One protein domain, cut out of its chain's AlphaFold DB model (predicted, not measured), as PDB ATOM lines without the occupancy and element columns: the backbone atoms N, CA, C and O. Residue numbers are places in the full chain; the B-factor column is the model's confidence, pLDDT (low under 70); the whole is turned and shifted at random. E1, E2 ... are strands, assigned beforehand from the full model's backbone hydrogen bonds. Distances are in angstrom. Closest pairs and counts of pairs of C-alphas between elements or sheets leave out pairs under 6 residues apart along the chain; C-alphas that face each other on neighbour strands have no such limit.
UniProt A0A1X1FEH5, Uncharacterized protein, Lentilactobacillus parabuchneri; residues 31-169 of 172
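AT A GLANCE: This is residues 31 to 169 of the 172 residues of an uncharacterized protein of Lentilactobacillus parabuchneri (UniProt A0A1X1FEH5). What shape does the sheet make? One nine-stranded sheet curls like part of a barrel, only partly closed, and folds back on itself: the leaf E4 E3 E2 E1 faces the leaf E8 E7 E6 E5, with long, bent E9 as the hinge. The E8 and E9 hairpin reaches out at one end of the longest axis, and the link from E3 to E4 lies at the other. What is it made of? The printed part has 139 residues, no named helix and nine strands, E1 to E9 in chain order; the class is all strand, and the sheet's order is E4 E3 E2 E1 E9 E8 E7 E6 E5, antiparallel throughout. How large is it? It is compact, with a radius of gyration of the C-alphas of 15.7 A and spans of 50 by 39 by 25 A.

IN THESE COORDINATES: Where is the hinge? E9, residues 154 to 168, spans 30.2 A, bends by 93 degrees at residue 159 and ends with C-alpha 168 at (156.835, 149.295, 172.838). Which strands make one leaf? E1 is residues 41 to 44, beginning with C-alpha 41 at (150.157, 146.414, 175.812); E2 is 61 to 68, 23.7 A; E3 is 72 to 80, 24.4 A; E4 is 87 to 96, 22.9 A. Which make the other? E5 is residues 103 to 108, E6 is 111 to 117, E7 is 127 to 134, 22.5 A, and E8 is 140 to 151, 31.9 A.

HOW THE PARTS SIT: How does E9 join the leaves? Its pairing is staggered: residues 154 to 167 pair with E8, with N 147 and O 158 at 2.8 A, and residues 167 to 168 with E1, with N 44 and O 167 at 2.8 A. How do the meanders, each strand the antiparallel neighbour of the one before, run outward? In E1 E2 E3 E4, N 66 and O 43 are 2.7 A apart, N 65 and O 76 2.8 A, and N 75 and O 93 2.8 A. In E5 E6 E7 E8 E9, N 105 and O 113 are 2.9 A apart, N 130 and O 114 2.8 A, and N 146 and O 129 2.8 A. Do the edge strands meet? E4 and E5 are apart, but the closest C-alphas of E4 and E6, Ala 95 and Gly 116, are 4.3 A apart.

THE WHOLE: How far does it reach? The two C-alphas farthest apart, those of His 83 and His 152, are 51.7 A apart, and the printed part has no cut. Which link is long? E1 to E2, with 16 residues; within it residues 48 to 49 pair antiparallel with residues 61 to 62 of E2. Where is confidence low? The pLDDT is under 70 at residues 81 to 92, 98 to 100, 119 to 126 and 150 to 154, and its mean over the printed part is 81.1.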
ATOM      1  N   HIS A  31     149.985 129.146 179.629       88.12
ATOM      2  CA  HIS A  31     149.050 130.005 180.338       88.12
ATOM      3  C   HIS A  31     147.885 130.373 179.422       88.12
ATOM      4  O   HIS A  31     148.058 131.100 178.444       88.12
ATOM      5  N   TRP A  32     146.697 129.887 179.762       88.88
ATOM      6  CA  TRP A  32     145.459 130.178 179.042       88.88
ATOM      7  C   TRP A  32     144.879 131.525 179.475       88.88
ATOM      8  O   TRP A  32     144.825 131.825 180.671       88.88
ATOM      9  N   ASP A  33     144.509 132.349 178.496       90.06
ATOM     10  CA  ASP A  33     143.900 133.679 178.630       90.06
ATOM     11  C   ASP A  33     144.628 134.601 179.625       90.06
ATOM     12  O   ASP A  33     144.052 135.450 180.312       90.06
ATOM     13  N   ARG A  34     145.948 134.417 179.725       92.00
ATOM     14  CA  ARG A  34     146.805 135.107 180.687       92.00
ATOM     15  C   ARG A  34     148.117 135.495 180.024       92.00
ATOM     16  O   ARG A  34     149.130 134.806 180.142       92.00
ATOM     17  N   ALA A  35     148.099 136.648 179.362       92.50
ATOM     18  CA  ALA A  35     149.280 137.179 178.701       92.50
ATOM     19  C   ALA A  35     150.403 137.481 179.713       92.50
ATOM     20  O   ALA A  35     150.146 138.075 180.771       92.50
ATOM     21  N   PRO A  36     151.668 137.144 179.404       92.56
ATOM     22  CA  PRO A  36     152.813 137.555 180.204       92.56
ATOM     23  C   PRO A  36     152.870 139.079 180.354       92.56
ATOM     24  O   PRO A  36     152.748 139.807 179.369       92.56
ATOM     25  N   LYS A  37     153.143 139.581 181.568       93.00
ATOM     26  CA  LYS A  37     153.268 141.032 181.839       93.00
ATOM     27  C   LYS A  37     154.245 141.738 180.889       93.00
ATOM     28  O   LYS A  37     154.035 142.890 180.535       93.00
ATOM     29  N   ALA A  38     155.306 141.041 180.482       92.38
ATOM     30  CA  ALA A  38     156.320 141.568 179.574       92.38
ATOM     31  C   ALA A  38     155.826 141.760 178.130       92.38
ATOM     32  O   ALA A  38     156.460 142.507 177.395       92.38
ATOM     33  N   LEU A  39     154.733 141.098 177.732       93.50
ATOM     34  CA  LEU A  39     154.144 141.197 176.395       93.50
ATOM     35  C   LEU A  39     152.906 142.093 176.351       93.50
ATOM     36  O   LEU A  39     152.606 142.616 175.289       93.50
ATOM     37  N   LYS A  40     152.196 142.278 177.472       94.00
ATOM     38  CA  LYS A  40     150.975 143.095 177.516       94.00
ATOM     39  C   LYS A  40     151.204 144.533 177.044       94.00
ATOM     40  O   LYS A  40     152.214 145.154 177.401       94.00
ATOM     41  N   GLY A  41     150.200 145.058 176.348       92.94
ATOM     42  CA  GLY A  41     150.157 146.414 175.812       92.94
ATOM     43  C   GLY A  41     150.351 146.446 174.300       92.94
ATOM     44  O   GLY A  41     150.223 145.426 173.620       92.94
ATOM     45  N   GLU A  42     150.661 147.635 173.798       93.12
ATOM     46  CA  GLU A  42     150.847 147.888 172.373       93.12
ATOM     47  C   GLU A  42     152.316 147.852 171.958       93.12
ATOM     48  O   GLU A  42     153.226 148.238 172.704       93.12
ATOM     49  N   TRP A  43     152.543 147.413 170.726       94.50
ATOM     50  CA  TRP A  43     153.853 147.311 170.106       94.50
ATOM     51  C   TRP A  43     153.777 147.778 168.663       94.50
ATOM     52  O   TRP A  43     152.929 147.323 167.913       94.50
ATOM     53  N   GLN A  44     154.706 148.618 168.228       93.31
ATOM     54  CA  GLN A  44     154.630 149.267 166.924       93.31
ATOM     55  C   GLN A  44     155.922 149.090 166.132       93.31
ATOM     56  O   GLN A  44     157.026 149.133 166.692       93.31
ATOM     57  N   THR A  45     155.815 148.886 164.821       91.81
ATOM     58  CA  THR A  45     156.976 148.985 163.927       91.81
ATOM     59  C   THR A  45     157.392 150.443 163.758       91.81
ATOM     60  O   THR A  45     156.666 151.366 164.115       91.81
ATOM     61  N   ALA A  46     158.563 150.671 163.162       90.31
ATOM     62  CA  ALA A  46     158.835 151.987 162.602       90.31
ATOM     63  C   ALA A  46     157.834 152.297 161.473       90.31
ATOM     64  O   ALA A  46     157.250 151.388 160.878       90.31
ATOM     65  N   THR A  47     157.677 153.578 161.157       88.56
ATOM     66  CA  THR A  47     156.986 153.999 159.939       88.56
ATOM     67  C   THR A  47     157.856 153.680 158.729       88.56
ATOM     68  O   THR A  47     159.029 154.052 158.667       88.56
ATOM     69  N   HIS A  48     157.276 152.991 157.757       86.44
ATOM     70  CA  HIS A  48     157.919 152.569 156.524       86.44
ATOM     71  C   HIS A  48     157.319 153.312 155.335       86.44
ATOM     72  O   HIS A  48     156.140 153.654 155.328       86.44
ATOM     73  N   LYS A  49     158.126 153.539 154.298       86.69
ATOM     74  CA  LYS A  49     157.622 154.018 153.009       86.69
ATOM     75  C   LYS A  49     156.955 152.862 152.270       86.69
ATOM     76  O   LYS A  49     157.538 151.780 152.167       86.69
ATOM     77  N   THR A  50     155.765 153.093 151.736       83.19
ATOM     78  CA  THR A  50     155.048 152.090 150.946       83.19
ATOM     79  C   THR A  50     155.824 151.782 149.661       83.19
ATOM     80  O   THR A  50     156.351 152.706 149.029       83.19
ATOM     81  N   PRO A  51     155.946 150.501 149.251       80.88
ATOM     82  CA  PRO A  51     156.633 150.140 148.014       80.88
ATOM     83  C   PRO A  51     156.077 150.904 146.811       80.88
ATOM     84  O   PRO A  51     154.866 151.032 146.671       80.88
ATOM     85  N   LYS A  52     156.952 151.357 145.901       81.75
ATOM     86  CA  LYS A  52     156.576 152.230 144.769       81.75
ATOM     87  C   LYS A  52     155.403 151.687 143.942       81.75
ATOM     88  O   LYS A  52     154.550 152.464 143.550       81.75
ATOM     89  N   LYS A  53     155.339 150.367 143.727       77.88
ATOM     90  CA  LYS A  53     154.248 149.703 142.988       77.88
ATOM     91  C   LYS A  53     152.864 149.833 143.635       77.88
ATOM     92  O   LYS A  53     151.870 149.669 142.947       77.88
ATOM     93  N   TYR A  54     152.816 150.089 144.939       74.38
ATOM     94  CA  TYR A  54     151.584 150.223 145.712       74.38
ATOM     95  C   TYR A  54     151.381 151.643 146.235       74.38
ATOM     96  O   TYR A  54     150.316 151.934 146.753       74.38
ATOM     97  N   SER A  55     152.383 152.517 146.115       77.19
ATOM     98  CA  SER A  55     152.341 153.868 146.664       77.19
ATOM     99  C   SER A  55     151.628 154.836 145.718       77.19
ATOM    100  O   SER A  55     152.003 154.981 144.558       77.19
ATOM    101  N   ASN A  56     150.657 155.561 146.258       75.31
ATOM    102  CA  ASN A  56     149.944 156.664 145.628       75.31
ATOM    103  C   ASN A  56     149.859 157.858 146.608       75.31
ATOM    104  O   ASN A  56     150.589 157.929 147.605       75.31
ATOM    105  N   SER A  57     149.030 158.856 146.304       74.62
ATOM    106  CA  SER A  57     148.822 160.029 147.164       74.62
ATOM    107  C   SER A  57     148.242 159.697 148.541       74.62
ATOM    108  O   SER A  57     148.453 160.475 149.468       74.62
ATOM    109  N   GLU A  58     147.571 158.557 148.678       71.69
ATOM    110  CA  GLU A  58     146.771 158.171 149.839       71.69
ATOM    111  C   GLU A  58     147.502 157.207 150.782       71.69
ATOM    112  O   GLU A  58     147.269 157.244 151.984       71.69
ATOM    113  N   ASN A  59     148.449 156.408 150.288       77.38
ATOM    114  CA  ASN A  59     149.134 155.379 151.079       77.38
ATOM    115  C   ASN A  59     150.665 155.498 151.035       77.38
ATOM    116  O   ASN A  59     151.383 154.527 150.802       77.38
ATOM    117  N   ARG A  60     151.214 156.698 151.246       82.94
ATOM    118  CA  ARG A  60     152.669 156.940 151.116       82.94
ATOM    119  C   ARG A  60     153.516 156.213 152.157       82.94
ATOM    120  O   ARG A  60     154.667 155.864 151.873       82.94
ATOM    121  N   TYR A  61     152.961 156.016 153.345       85.62
ATOM    122  CA  TYR A  61     153.641 155.363 154.452       85.62
ATOM    123  C   TYR A  61     152.719 154.373 155.143       85.62
ATOM    124  O   TYR A  61     151.502 154.537 155.116       85.62
ATOM    125  N   TYR A  62     153.316 153.393 155.810       85.19
ATOM    126  CA  TYR A  62     152.597 152.434 156.630       85.19
ATOM    127  C   TYR A  62     153.386 152.069 157.886       85.19
ATOM    128  O   TYR A  62     154.612 152.196 157.936       85.19
ATOM    129  N   TRP A  63     152.684 151.591 158.903       87.75
ATOM    130  CA  TRP A  63     153.267 150.978 160.093       87.75
ATOM    131  C   TRP A  63     152.338 149.870 160.602       87.75
ATOM    132  O   TRP A  63     151.166 149.813 160.231       87.75
ATOM    133  N   LYS A  64     152.860 148.954 161.421       88.88
ATOM    134  CA  LYS A  64     152.071 147.874 162.025       88.88
ATOM    135  C   LYS A  64     151.988 148.048 163.538       88.88
ATOM    136  O   LYS A  64     153.021 148.268 164.173       88.88
ATOM    137  N   ASN A  65     150.797 147.862 164.104       90.38
ATOM    138  CA  ASN A  65     150.572 147.700 165.540       90.38
ATOM    139  C   ASN A  65     150.374 146.220 165.876       90.38
ATOM    140  O   ASN A  65     149.765 145.477 165.105       90.38
ATOM    141  N   LEU A  66     150.854 145.816 167.039       92.25
ATOM    142  CA  LEU A  66     150.542 144.561 167.697       92.25
ATOM    143  C   LEU A  66     149.950 144.897 169.067       92.25
ATOM    144  O   LEU A  66     150.647 145.419 169.937       92.25
ATOM    145  N   GLU A  67     148.687 144.546 169.265       92.69
ATOM    146  CA  GLU A  67     148.000 144.658 170.546       92.69
ATOM    147  C   GLU A  67     148.010 143.305 171.264       92.69
ATOM    148  O   GLU A  67     147.642 142.276 170.688       92.69
ATOM    149  N   VAL A  68     148.430 143.307 172.532       93.44
ATOM    150  CA  VAL A  68     148.450 142.108 173.374       93.44
ATOM    151  C   VAL A  68     147.694 142.352 174.677       93.44
ATOM    152  O   VAL A  68     148.147 143.080 175.566       93.44
ATOM    153  N   THR A  69     146.579 141.649 174.836       93.31
ATOM    154  CA  THR A  69     145.786 141.583 176.065       93.31
ATOM    155  C   THR A  69     145.670 140.134 176.542       93.31
ATOM    156  O   THR A  69     146.261 139.218 175.979       93.31
ATOM    157  N   ASN A  70     144.899 139.893 177.603       91.62
ATOM    158  CA  ASN A  70     144.585 138.527 178.027       91.62
ATOM    159  C   ASN A  70     143.763 137.750 176.986       91.62
ATOM    160  O   ASN A  70     143.793 136.526 177.008       91.62
ATOM    161  N   LYS A  71     143.026 138.445 176.110       87.62
ATOM    162  CA  LYS A  71     142.046 137.841 175.193       87.62
ATOM    163  C   LYS A  71     142.332 138.096 173.713       87.62
ATOM    164  O   LYS A  71     141.707 137.461 172.866       87.62
ATOM    165  N   ILE A  72     143.263 139.003 173.423       89.38
ATOM    166  CA  ILE A  72     143.598 139.463 172.078       89.38
ATOM    167  C   ILE A  72     145.113 139.417 171.886       89.38
ATOM    168  O   ILE A  72     145.867 139.920 172.721       89.38
ATOM    169  N   PHE A  73     145.542 138.845 170.768       91.94
ATOM    170  CA  PHE A  73     146.860 139.028 170.181       91.94
ATOM    171  C   PHE A  73     146.654 139.414 168.716       91.94
ATOM    172  O   PHE A  73     146.430 138.544 167.872       91.94
ATOM    173  N   GLN A  74     146.657 140.712 168.418       89.88
ATOM    174  CA  GLN A  74     146.141 141.241 167.155       89.88
ATOM    175  C   GLN A  74     147.161 142.116 166.438       89.88
ATOM    176  O   GLN A  74     147.691 143.065 167.008       89.88
ATOM    177  N   LEU A  75     147.380 141.816 165.161       88.62
ATOM    178  CA  LEU A  75     148.159 142.622 164.236       88.62
ATOM    179  C   LEU A  75     147.253 143.501 163.386       88.62
ATOM    180  O   LEU A  75     146.340 143.012 162.723       88.62
ATOM    181  N   ASN A  76     147.581 144.786 163.357       85.75
ATOM    182  CA  ASN A  76     146.892 145.802 162.578       85.75
ATOM    183  C   ASN A  76     147.910 146.540 161.702       85.75
ATOM    184  O   ASN A  76     148.971 146.928 162.191       85.75
ATOM    185  N   THR A  77     147.594 146.750 160.423       85.31
ATOM    186  CA  THR A  77     148.411 147.567 159.512       85.31
ATOM    187  C   THR A  77     147.703 148.891 159.262       85.31
ATOM    188  O   THR A  77     146.538 148.910 158.865       85.31
ATOM    189  N   PHE A  78     148.417 149.987 159.495       82.12
ATOM    190  CA  PHE A  78     147.928 151.352 159.338       82.12
ATOM    191  C   PHE A  78     148.665 152.043 158.201       82.12
ATOM    192  O   PHE A  78     149.895 151.972 158.131       82.12
ATOM    193  N   MET A  79     147.927 152.762 157.360       78.31
ATOM    194  CA  MET A  79     148.473 153.616 156.310       78.31
ATOM    195  C   MET A  79     148.330 155.098 156.681       78.31
ATOM    196  O   MET A  79     147.382 155.498 157.357       78.31
ATOM    197  N   LEU A  80     149.291 155.926 156.261       71.88
ATOM    198  CA  LEU A  80     149.275 157.378 156.472       71.88
ATOM    199  C   LEU A  80     149.068 158.128 155.146       71.88
ATOM    200  O   LEU A  80     149.872 157.986 154.215       71.88
ATOM    201  N   ASN A  81     148.051 158.997 155.127       66.12
ATOM    202  CA  ASN A  81     147.741 159.965 154.069       66.12
ATOM    203  C   ASN A  81     148.094 161.401 154.528       66.12
ATOM    204  O   ASN A  81     148.020 161.720 155.713       66.12
ATOM    205  N   LYS A  82     148.440 162.298 153.593       45.00
ATOM    206  CA  LYS A  82     148.679 163.736 153.842       45.00
ATOM    207  C   LYS A  82     147.403 164.494 154.263       45.00
ATOM    208  O   LYS A  82     147.524 165.604 154.771       45.00
ATOM    209  N   HIS A  83     146.207 163.926 154.068       47.31
ATOM    210  CA  HIS A  83     144.950 164.654 154.294       47.31
ATOM    211  C   HIS A  83     143.887 163.981 155.170       47.31
ATOM    212  O   HIS A  83     142.895 164.647 155.455       47.31
ATOM    213  N   LYS A  84     144.058 162.742 155.653       47.72
ATOM    214  CA  LYS A  84     143.112 162.125 156.603       47.72
ATOM    215  C   LYS A  84     143.807 161.171 157.575       47.72
ATOM    216  O   LYS A  84     144.802 160.532 157.244       47.72
ATOM    217  N   VAL A  85     143.269 161.172 158.790       53.53
ATOM    218  CA  VAL A  85     143.596 160.318 159.936       53.53
ATOM    219  C   VAL A  85     143.582 158.844 159.509       53.53
ATOM    220  O   VAL A  85     142.660 158.432 158.827       53.53
ATOM    221  N   HIS A  86     144.628 158.109 159.899       53.78
ATOM    222  CA  HIS A  86     144.854 156.655 159.799       53.78
ATOM    223  C   HIS A  86     143.771 155.809 159.094       53.78
ATOM    224  O   HIS A  86     142.777 155.444 159.718       53.78
ATOM    225  N   ASP A  87     144.028 155.379 157.853       55.69
ATOM    226  CA  ASP A  87     143.213 154.348 157.193       55.69
ATOM    227  C   ASP A  87     143.776 152.945 157.508       55.69
ATOM    228  O   ASP A  87     144.983 152.688 157.411       55.69
ATOM    229  N   TYR A  88     142.894 152.037 157.933       55.91
ATOM    230  CA  TYR A  88     143.197 150.650 158.302       55.91
ATOM    231  C   TYR A  88     143.040 149.720 157.092       55.91
ATOM    232  O   TYR A  88     141.961 149.659 156.509       55.91
ATOM    233  N   GLU A  89     144.090 148.980 156.717       60.03
ATOM    234  CA  GLU A  89     144.086 148.205 155.458       60.03
ATOM    235  C   GLU A  89     143.836 146.700 155.634       60.03
ATOM    236  O   GLU A  89     143.413 146.024 154.701       60.03
ATOM    237  N   SER A  90     144.087 146.131 156.815       56.09
ATOM    238  CA  SER A  90     144.028 144.674 156.993       56.09
ATOM    239  C   SER A  90     143.350 144.285 158.301       56.09
ATOM    240  O   SER A  90     143.982 144.397 159.352       56.09
ATOM    241  N   GLY A  91     142.099 143.805 158.188       51.59
ATOM    242  CA  GLY A  91     141.262 143.184 159.230       51.59
ATOM    243  C   GLY A  91     141.987 142.160 160.120       51.59
ATOM    244  O   GLY A  91     143.043 141.663 159.737       51.59
ATOM    245  N   PRO A  92     141.431 141.806 161.297       52.47
ATOM    246  CA  PRO A  92     142.156 141.210 162.422       52.47
ATOM    247  C   PRO A  92     142.933 139.924 162.080       52.47
ATOM    248  O   PRO A  92     142.424 138.807 162.195       52.47
ATOM    249  N   HIS A  93     144.218 140.072 161.753       74.81
ATOM    250  CA  HIS A  93     145.183 138.977 161.741       74.81
ATOM    251  C   HIS A  93     145.652 138.758 163.179       74.81
ATOM    252  O   HIS A  93     146.326 139.608 163.753       74.81
ATOM    253  N   GLY A  94     145.273 137.648 163.804       82.56
ATOM    254  CA  GLY A  94     145.578 137.470 165.220       82.56
ATOM    255  C   GLY A  94     145.097 136.162 165.817       82.56
ATOM    256  O   GLY A  94     144.440 135.363 165.147       82.56
ATOM    257  N   ALA A  95     145.444 135.975 167.086       84.88
ATOM    258  CA  ALA A  95     144.956 134.910 167.946       84.88
ATOM    259  C   ALA A  95     143.999 135.505 168.987       84.88
ATOM    260  O   ALA A  95     144.310 136.507 169.632       84.88
ATOM    261  N   TYR A  96     142.833 134.881 169.138       85.75
ATOM    262  CA  TYR A  96     141.740 135.380 169.970       85.75
ATOM    263  C   TYR A  96     141.174 134.282 170.865       85.75
ATOM    264  O   TYR A  96     141.150 133.111 170.488       85.75
ATOM    265  N   SER A  97     140.648 134.706 172.014       81.44
ATOM    266  CA  SER A  97     140.001 133.851 173.022       81.44
ATOM    267  C   SER A  97     138.551 133.436 172.665       81.44
ATOM    268  O   SER A  97     137.917 132.666 173.375       81.44
ATOM    269  N   HIS A  98     137.976 133.957 171.568       68.75
ATOM    270  CA  HIS A  98     136.524 133.898 171.303       68.75
ATOM    271  C   HIS A  98     135.955 132.487 171.033       68.75
ATOM    272  O   HIS A  98     134.805 132.227 171.366       68.75
ATOM    273  N   VAL A  99     136.724 131.582 170.410       66.25
ATOM    274  CA  VAL A  99     136.269 130.199 170.105       66.25
ATOM    275  C   VAL A  99     137.026 129.155 170.932       66.25
ATOM    276  O   VAL A  99     136.462 128.137 171.314       66.25
ATOM    277  N   TYR A 100     138.293 129.422 171.241       66.94
ATOM    278  CA  TYR A 100     139.121 128.653 172.165       66.94
ATOM    279  C   TYR A 100     139.900 129.642 173.017       66.94
ATOM    280  O   TYR A 100     140.212 130.731 172.535       66.94
ATOM    281  N   SER A 101     140.277 129.243 174.231       74.12
ATOM    282  CA  SER A 101     141.231 130.009 175.030       74.12
ATOM    283  C   SER A 101     142.497 130.305 174.228       74.12
ATOM    284  O   SER A 101     143.043 129.436 173.540       74.12
ATOM    285  N   MET A 102     142.986 131.535 174.344       86.62
ATOM    286  CA  MET A 102     144.276 131.915 173.788       86.62
ATOM    287  C   MET A 102     145.373 131.431 174.733       86.62
ATOM    288  O   MET A 102     145.304 131.652 175.941       86.62
ATOM    289  N   ALA A 103     146.401 130.784 174.203       88.50
ATOM    290  CA  ALA A 103     147.512 130.287 174.997       88.50
ATOM    291  C   ALA A 103     148.760 131.145 174.828       88.50
ATOM    292  O   ALA A 103     149.101 131.578 173.726       88.50
ATOM    293  N   PHE A 104     149.472 131.316 175.939       91.12
ATOM    294  CA  PHE A 104     150.804 131.893 175.996       91.12
ATOM    295  C   PHE A 104     151.755 130.893 176.632       91.12
ATOM    296  O   PHE A 104     151.597 130.529 177.797       91.12
ATOM    297  N   GLU A 105     152.784 130.505 175.902       90.06
ATOM    298  CA  GLU A 105     153.789 129.571 176.388       90.06
ATOM    299  C   GLU A 105     155.147 130.257 176.409       90.06
ATOM    300  O   GLU A 105     155.614 130.794 175.402       90.06
ATOM    301  N   LYS A 106     155.805 130.249 177.568       89.75
ATOM    302  CA  LYS A 106     157.188 130.715 177.678       89.75
ATOM    303  C   LYS A 106     158.125 129.537 177.434       89.75
ATOM    304  O   LYS A 106     158.291 128.689 178.304       89.75
ATOM    305  N   VAL A 107     158.774 129.533 176.276       86.31
ATOM    306  CA  VAL A 107     159.679 128.454 175.847       86.31
ATOM    307  C   VAL A 107     161.053 128.590 176.499       86.31
ATOM    308  O   VAL A 107     161.680 127.618 176.900       86.31
ATOM    309  N   SER A 108     161.548 129.823 176.612       85.31
ATOM    310  CA  SER A 108     162.832 130.119 177.245       85.31
ATOM    311  C   SER A 108     162.854 131.553 177.766       85.31
ATOM    312  O   SER A 108     161.889 132.311 177.626       85.31
ATOM    313  N   SER A 109     163.984 131.980 178.341       85.88
ATOM    314  CA  SER A 109     164.197 133.396 178.650       85.88
ATOM    315  C   SER A 109     163.920 134.251 177.405       85.88
ATOM    316  O   SER A 109     164.589 134.083 176.384       85.88
ATOM    317  N   ARG A 110     162.911 135.133 177.495       91.44
ATOM    318  CA  ARG A 110     162.489 136.097 176.458       91.44
ATOM    319  C   ARG A 110     161.899 135.503 175.172       91.44
ATOM    320  O   ARG A 110     161.725 136.247 174.210       91.44
ATOM    321  N   ARG A 111     161.593 134.204 175.131       92.94
ATOM    322  CA  ARG A 111     160.960 133.569 173.967       92.94
ATOM    323  C   ARG A 111     159.592 133.028 174.330       92.94
ATOM    324  O   ARG A 111     159.460 132.331 175.337       92.94
ATOM    325  N   TYR A 112     158.609 133.356 173.504       92.19
ATOM    326  CA  TYR A 112     157.218 133.002 173.743       92.19
ATOM    327  C   TYR A 112     156.570 132.460 172.476       92.19
ATOM    328  O   TYR A 112     156.848 132.973 171.389       92.19
ATOM    329  N   TYR A 113     155.685 131.485 172.640       91.31
ATOM    330  CA  TYR A 113     154.665 131.152 171.655       91.31
ATOM    331  C   TYR A 113     153.315 131.707 172.094       91.31
ATOM    332  O   TYR A 113     153.005 131.753 173.287       91.31
ATOM    333  N   VAL A 114     152.527 132.130 171.111       91.31
ATOM    334  CA  VAL A 114     151.134 132.538 171.287       91.31
ATOM    335  C   VAL A 114     150.301 131.844 170.227       91.31
ATOM    336  O   VAL A 114     150.677 131.840 169.054       91.31
ATOM    337  N   TRP A 115     149.173 131.266 170.621       88.50
ATOM    338  CA  TRP A 115     148.225 130.701 169.670       88.50
ATOM    339  C   TRP A 115     146.790 130.809 170.166       88.50
ATOM    340  O   TRP A 115     146.527 130.921 171.361       88.50
ATOM    341  N   GLY A 116     145.855 130.779 169.226       84.00
ATOM    342  CA  GLY A 116     144.432 130.892 169.511       84.00
ATOM    343  C   GLY A 116     143.612 130.890 168.231       84.00
ATOM    344  O   GLY A 116     144.135 130.662 167.135       84.00
ATOM    345  N   SER A 117     142.320 131.147 168.375       80.25
ATOM    346  CA  SER A 117     141.378 131.145 167.256       80.25
ATOM    347  C   SER A 117     141.577 132.354 166.353       80.25
ATOM    348  O   SER A 117     141.917 133.430 166.836       80.25
ATOM    349  N   MET A 118     141.317 132.199 165.057       77.94
ATOM    350  CA  MET A 118     141.209 133.325 164.120       77.94
ATOM    351  C   MET A 118     139.775 133.876 164.110       77.94
ATOM    352  O   MET A 118     138.828 133.098 164.061       77.94
ATOM    353  N   LEU A 119     139.610 135.205 164.115       65.62
ATOM    354  CA  LEU A 119     138.303 135.868 164.284       65.62
ATOM    355  C   LEU A 119     137.337 135.683 163.089       65.62
ATOM    356  O   LEU A 119     136.130 135.715 163.282       65.62
ATOM    357  N   ASN A 120     137.857 135.428 161.878       58.34
ATOM    358  CA  ASN A 120     137.078 135.432 160.622       58.34
ATOM    359  C   ASN A 120     137.055 134.099 159.852       58.34
ATOM    360  O   ASN A 120     136.600 134.053 158.711       58.34
ATOM    361  N   TYR A 121     137.549 133.005 160.431       54.50
ATOM    362  CA  TYR A 121     137.421 131.689 159.801       54.50
ATOM    363  C   TYR A 121     136.249 130.957 160.447       54.50
ATOM    364  O   TYR A 121     136.380 130.440 161.551       54.50
ATOM    365  N   GLY A 122     135.113 130.889 159.744       44.25
ATOM    366  CA  GLY A 122     133.880 130.191 160.150       44.25
ATOM    367  C   GLY A 122     134.004 128.666 160.305       44.25
ATOM    368  O   GLY A 122     133.023 127.948 160.157       44.25
ATOM    369  N   SER A 123     135.206 128.152 160.584       49.53
ATOM    370  CA  SER A 123     135.450 126.755 160.926       49.53
ATOM    371  C   SER A 123     136.255 126.666 162.223       49.53
ATOM    372  O   SER A 123     137.256 127.357 162.414       49.53
ATOM    373  N   SER A 124     135.843 125.748 163.092       50.16
ATOM    374  CA  SER A 124     136.362 125.468 164.438       50.16
ATOM    375  C   SER A 124     137.817 124.966 164.509       50.16
ATOM    376  O   SER A 124     138.220 124.396 165.523       50.16
ATOM    377  N   LYS A 125     138.617 125.136 163.445       55.12
ATOM    378  CA  LYS A 125     139.967 124.559 163.301       55.12
ATOM    379  C   LYS A 125     141.049 125.551 162.866       55.12
ATOM    380  O   LYS A 125     142.222 125.183 162.869       55.12
ATOM    381  N   ALA A 126     140.695 126.778 162.477       60.91
ATOM    382  CA  ALA A 126     141.681 127.761 162.038       60.91
ATOM    383  C   ALA A 126     142.360 128.422 163.244       60.91
ATOM    384  O   ALA A 126     141.724 129.143 164.017       60.91
ATOM    385  N   GLN A 127     143.658 128.165 163.395       73.06
ATOM    386  CA  GLN A 127     144.476 128.742 164.450       73.06
ATOM    387  C   GLN A 127     145.526 129.679 163.873       73.06
ATOM    388  O   GLN A 127     146.160 129.381 162.859       73.06
ATOM    389  N   ALA A 128     145.739 130.792 164.564       81.69
ATOM    390  CA  ALA A 128     146.903 131.629 164.350       81.69
ATOM    391  C   ALA A 128     147.994 131.223 165.341       81.69
ATOM    392  O   ALA A 128     147.711 130.988 166.517       81.69
ATOM    393  N   GLY A 129     149.229 131.137 164.857       88.44
ATOM    394  CA  GLY A 129     150.402 130.842 165.668       88.44
ATOM    395  C   GLY A 129     151.440 131.938 165.535       88.44
ATOM    396  O   GLY A 129     151.731 132.387 164.425       88.44
ATOM    397  N   PHE A 130     152.025 132.341 166.655       91.69
ATOM    398  CA  PHE A 130     153.032 133.387 166.705       91.69
ATOM    399  C   PHE A 130     154.186 133.005 167.615       91.69
ATOM    400  O   PHE A 130     154.009 132.366 168.648       91.69
ATOM    401  N   GLY A 131     155.377 133.451 167.237       93.00
ATOM    402  CA  GLY A 131     156.604 133.308 168.004       93.00
ATOM    403  C   GLY A 131     157.216 134.676 168.240       93.00
ATOM    404  O   GLY A 131     157.307 135.500 167.327       93.00
ATOM    405  N   ILE A 132     157.642 134.917 169.472       95.12
ATOM    406  CA  ILE A 132     158.127 136.217 169.925       95.12
ATOM    407  C   ILE A 132     159.516 136.049 170.513       95.12
ATOM    408  O   ILE A 132     159.749 135.172 171.347       95.12
ATOM    409  N   VAL A 133     160.426 136.938 170.123       95.81
ATOM    410  CA  VAL A 133     161.747 137.075 170.744       95.81
ATOM    411  C   VAL A 133     161.882 138.483 171.306       95.81
ATOM    412  O   VAL A 133     162.025 139.448 170.557       95.81
ATOM    413  N   LEU A 134     161.841 138.594 172.631       94.38
ATOM    414  CA  LEU A 134     161.894 139.852 173.369       94.38
ATOM    415  C   LEU A 134     163.356 140.280 173.633       94.38
ATOM    416  O   LEU A 134     164.248 139.459 173.890       94.38
ATOM    417  N   SER A 135     163.631 141.582 173.570       93.31
ATOM    418  CA  SER A 135     164.936 142.146 173.930       93.31
ATOM    419  C   SER A 135     165.216 141.974 175.425       93.31
ATOM    420  O   SER A 135     164.295 141.828 176.222       93.31
ATOM    421  N   HIS A 136     166.485 142.032 175.842       91.31
ATOM    422  CA  HIS A 136     166.839 141.999 177.271       91.31
ATOM    423  C   HIS A 136     166.180 143.124 178.081       91.31
ATOM    424  O   HIS A 136     165.810 142.920 179.228       91.31
ATOM    425  N   SER A 137     165.994 144.293 177.466       89.88
ATOM    426  CA  SER A 137     165.338 145.450 178.077       89.88
ATOM    427  C   SER A 137     163.808 145.371 178.100       89.88
ATOM    428  O   SER A 137     163.174 146.265 178.651       89.88
ATOM    429  N   HIS A 138     163.204 144.369 177.450       89.50
ATOM    430  CA  HIS A 138     161.756 144.275 177.221       89.50
ATOM    431  C   HIS A 138     161.142 145.512 176.532       89.50
ATOM    432  O   HIS A 138     159.951 145.788 176.673       89.50
ATOM    433  N   LYS A 139     161.954 146.275 175.788       91.31
ATOM    434  CA  LYS A 139     161.514 147.461 175.028       91.31
ATOM    435  C   LYS A 139     161.232 147.162 173.559       91.31
ATOM    436  O   LYS A 139     160.576 147.959 172.891       91.31
ATOM    437  N   HIS A 140     161.725 146.031 173.055       94.62
ATOM    438  CA  HIS A 140     161.584 145.644 171.659       94.62
ATOM    439  C   HIS A 140     161.361 144.144 171.514       94.62
ATOM    440  O   HIS A 140     161.870 143.368 172.325       94.62
ATOM    441  N   LEU A 141     160.676 143.733 170.453       96.06
ATOM    442  CA  LEU A 141     160.502 142.327 170.105       96.06
ATOM    443  C   LEU A 141     160.628 142.086 168.600       96.06
ATOM    444  O   LEU A 141     160.361 142.968 167.786       96.06
ATOM    445  N   LYS A 142     161.035 140.870 168.240       96.69
ATOM    446  CA  LYS A 142     160.878 140.317 166.890       96.69
ATOM    447  C   LYS A 142     159.673 139.392 166.891       96.69
ATOM    448  O   LYS A 142     159.558 138.562 167.797       96.69
ATOM    449  N   LEU A 143     158.829 139.524 165.877       95.19
ATOM    450  CA  LEU A 143     157.621 138.730 165.726       95.19
ATOM    451  C   LEU A 143     157.707 137.829 164.497       95.19
ATOM    452  O   LEU A 143     158.151 138.246 163.425       95.19
ATOM    453  N   TYR A 144     157.232 136.603 164.668       92.94
ATOM    454  CA  TYR A 144     157.103 135.609 163.620       92.94
ATOM    455  C   TYR A 144     155.684 135.048 163.634       92.94
ATOM    456  O   TYR A 144     155.159 134.768 164.711       92.94
ATOM    457  N   SER A 145     155.087 134.863 162.463       90.62
ATOM    458  CA  SER A 145     153.827 134.142 162.285       90.62
ATOM    459  C   SER A 145     154.095 132.724 161.780       90.62
ATOM    460  O   SER A 145     155.126 132.442 161.160       90.62
ATOM    461  N   PHE A 146     153.182 131.812 162.090       85.75
ATOM    462  CA  PHE A 146     153.244 130.401 161.732       85.75
ATOM    463  C   PHE A 146     151.875 129.944 161.240       85.75
ATOM    464  O   PHE A 146     150.837 130.393 161.734       85.75
ATOM    465  N   LYS A 147     151.862 128.968 160.330       80.69
ATOM    466  CA  LYS A 147     150.680 128.124 160.142       80.69
ATOM    467  C   LYS A 147     150.566 127.205 161.358       80.69
ATOM    468  O   LYS A 147     151.458 126.387 161.581       80.69
ATOM    469  N   ALA A 148     149.483 127.339 162.117       76.88
ATOM    470  CA  ALA A 148     149.211 126.523 163.294       76.88
ATOM    471  C   ALA A 148     148.149 125.455 162.996       76.88
ATOM    472  O   ALA A 148     147.148 125.728 162.327       76.88
ATOM    473  N   LYS A 149     148.365 124.234 163.493       75.12
ATOM    474  CA  LYS A 149     147.380 123.143 163.457       75.12
ATOM    475  C   LYS A 149     147.343 122.426 164.802       75.12
ATOM    476  O   LYS A 149     148.386 122.044 165.320       75.12
ATOM    477  N   MET A 150     146.150 122.171 165.330       68.62
ATOM    478  CA  MET A 150     145.995 121.276 166.480       68.62
ATOM    479  C   MET A 150     146.150 119.823 166.056       68.62
ATOM    480  O   MET A 150     145.471 119.364 165.134       68.62
ATOM    481  N   LYS A 151     146.994 119.083 166.769       65.50
ATOM    482  CA  LYS A 151     147.152 117.638 166.621       65.50
ATOM    483  C   LYS A 151     147.289 117.030 168.013       65.50
ATOM    484  O   LYS A 151     148.122 117.475 168.781       65.50
ATOM    485  N   HIS A 152     146.442 116.056 168.353       63.62
ATOM    486  CA  HIS A 152     146.502 115.292 169.615       63.62
ATOM    487  C   HIS A 152     146.778 116.132 170.888       63.62
ATOM    488  O   HIS A 152     147.643 115.788 171.686       63.62
ATOM    489  N   GLY A 153     146.069 117.252 171.069       61.88
ATOM    490  CA  GLY A 153     146.193 118.093 172.270       61.88
ATOM    491  C   GLY A 153     147.388 119.057 172.297       61.88
ATOM    492  O   GLY A 153     147.514 119.818 173.251       61.88
ATOM    493  N   TYR A 154     148.223 119.089 171.255       66.25
ATOM    494  CA  TYR A 154     149.295 120.074 171.080       66.25
ATOM    495  C   TYR A 154     149.109 120.890 169.792       66.25
ATOM    496  O   TYR A 154     148.356 120.505 168.891       66.25
ATOM    497  N   VAL A 155     149.781 122.041 169.710       72.56
ATOM    498  CA  VAL A 155     149.792 122.888 168.510       72.56
ATOM    499  C   VAL A 155     151.088 122.674 167.747       72.56
ATOM    500  O   VAL A 155     152.179 122.821 168.290       72.56
ATOM    501  N   ASP A 156     150.949 122.315 166.478       77.25
ATOM    502  CA  ASP A 156     152.050 122.187 165.538       77.25
ATOM    503  C   ASP A 156     152.227 123.503 164.769       77.25
ATOM    504  O   ASP A 156     151.286 123.996 164.134       77.25
ATOM    505  N   PHE A 157     153.430 124.077 164.841       79.75
ATOM    506  CA  PHE A 157     153.798 125.320 164.168       79.75
ATOM    507  C   PHE A 157     154.656 125.019 162.943       79.75
ATOM    508  O   PHE A 157     155.773 124.516 163.043       79.75
ATOM    509  N   THR A 158     154.161 125.402 161.770       78.44
ATOM    510  CA  THR A 158     154.849 125.197 160.489       78.44
ATOM    511  C   THR A 158     154.936 126.505 159.707       78.44
ATOM    512  O   THR A 158     154.201 127.451 159.983       78.44
ATOM    513  N   ASN A 159     155.822 126.570 158.707       81.31
ATOM    514  CA  ASN A 159     155.948 127.707 157.783       81.31
ATOM    515  C   ASN A 159     156.097 129.065 158.486       81.31
ATOM    516  O   ASN A 159     155.209 129.915 158.438       81.31
ATOM    517  N   ARG A 160     157.248 129.257 159.133       85.12
ATOM    518  CA  ARG A 160     157.600 130.510 159.804       85.12
ATOM    519  C   ARG A 160     157.724 131.660 158.802       85.12
ATOM    520  O   ARG A 160     158.551 131.594 157.894       85.12
ATOM    521  N   HIS A 161     157.014 132.750 159.056       89.19
ATOM    522  CA  HIS A 161     157.149 134.019 158.351       89.19
ATOM    523  C   HIS A 161     157.551 135.128 159.334       89.19
ATOM    524  O   HIS A 161     157.125 135.135 160.487       89.19
ATOM    525  N   TYR A 162     158.434 136.038 158.921       91.69
ATOM    526  CA  TYR A 162     158.854 137.159 159.765       91.69
ATOM    527  C   TYR A 162     157.880 138.326 159.605       91.69
ATOM    528  O   TYR A 162     157.744 138.871 158.514       91.69
ATOM    529  N   GLU A 163     157.230 138.730 160.697       90.88
ATOM    530  CA  GLU A 163     156.224 139.799 160.663       90.88
ATOM    531  C   GLU A 163     156.815 141.194 160.833       90.88
ATOM    532  O   GLU A 163     156.306 142.158 160.250       90.88
ATOM    533  N   GLY A 164     157.893 141.305 161.617       92.00
ATOM    534  CA  GLY A 164     158.573 142.573 161.832       92.00
ATOM    535  C   GLY A 164     159.307 142.697 163.164       92.00
ATOM    536  O   GLY A 164     159.314 141.801 164.015       92.00
ATOM    537  N   TYR A 165     159.933 143.862 163.319       95.38
ATOM    538  CA  TYR A 165     160.564 144.320 164.549       95.38
ATOM    539  C   TYR A 165     159.695 145.408 165.164       95.38
ATOM    540  O   TYR A 165     159.436 146.430 164.525       95.38
ATOM    541  N   TYR A 166     159.296 145.203 166.411       95.50
ATOM    542  CA  TYR A 166     158.372 146.073 167.112       95.50
ATOM    543  C   TYR A 166     159.047 146.708 168.324       95.50
ATOM    544  O   TYR A 166     159.877 146.098 169.005       95.50
ATOM    545  N   ARG A 167     158.674 147.948 168.604       95.06
ATOM    546  CA  ARG A 167     159.043 148.710 169.796       95.06
ATOM    547  C   ARG A 167     157.804 148.867 170.654       95.06
ATOM    548  O   ARG A 167     156.701 148.847 170.127       95.06
ATOM    549  N   ARG A 168     157.972 149.017 171.961       90.75
ATOM    550  CA  ARG A 168     156.835 149.295 172.838       90.75
ATOM    551  C   ARG A 168     156.139 150.579 172.371       90.75
ATOM    552  O   ARG A 168     156.817 151.593 172.208       90.75
ATOM    553  N   GLY A 169     154.841 150.494 172.096       74.31
ATOM    554  CA  GLY A 169     154.031 151.648 171.727       74.31
ATOM    555  C   GLY A 169     153.919 152.602 172.910       74.31
ATOM    556  O   GLY A 169     153.871 152.164 174.063       74.31
TER     557      GLY A 169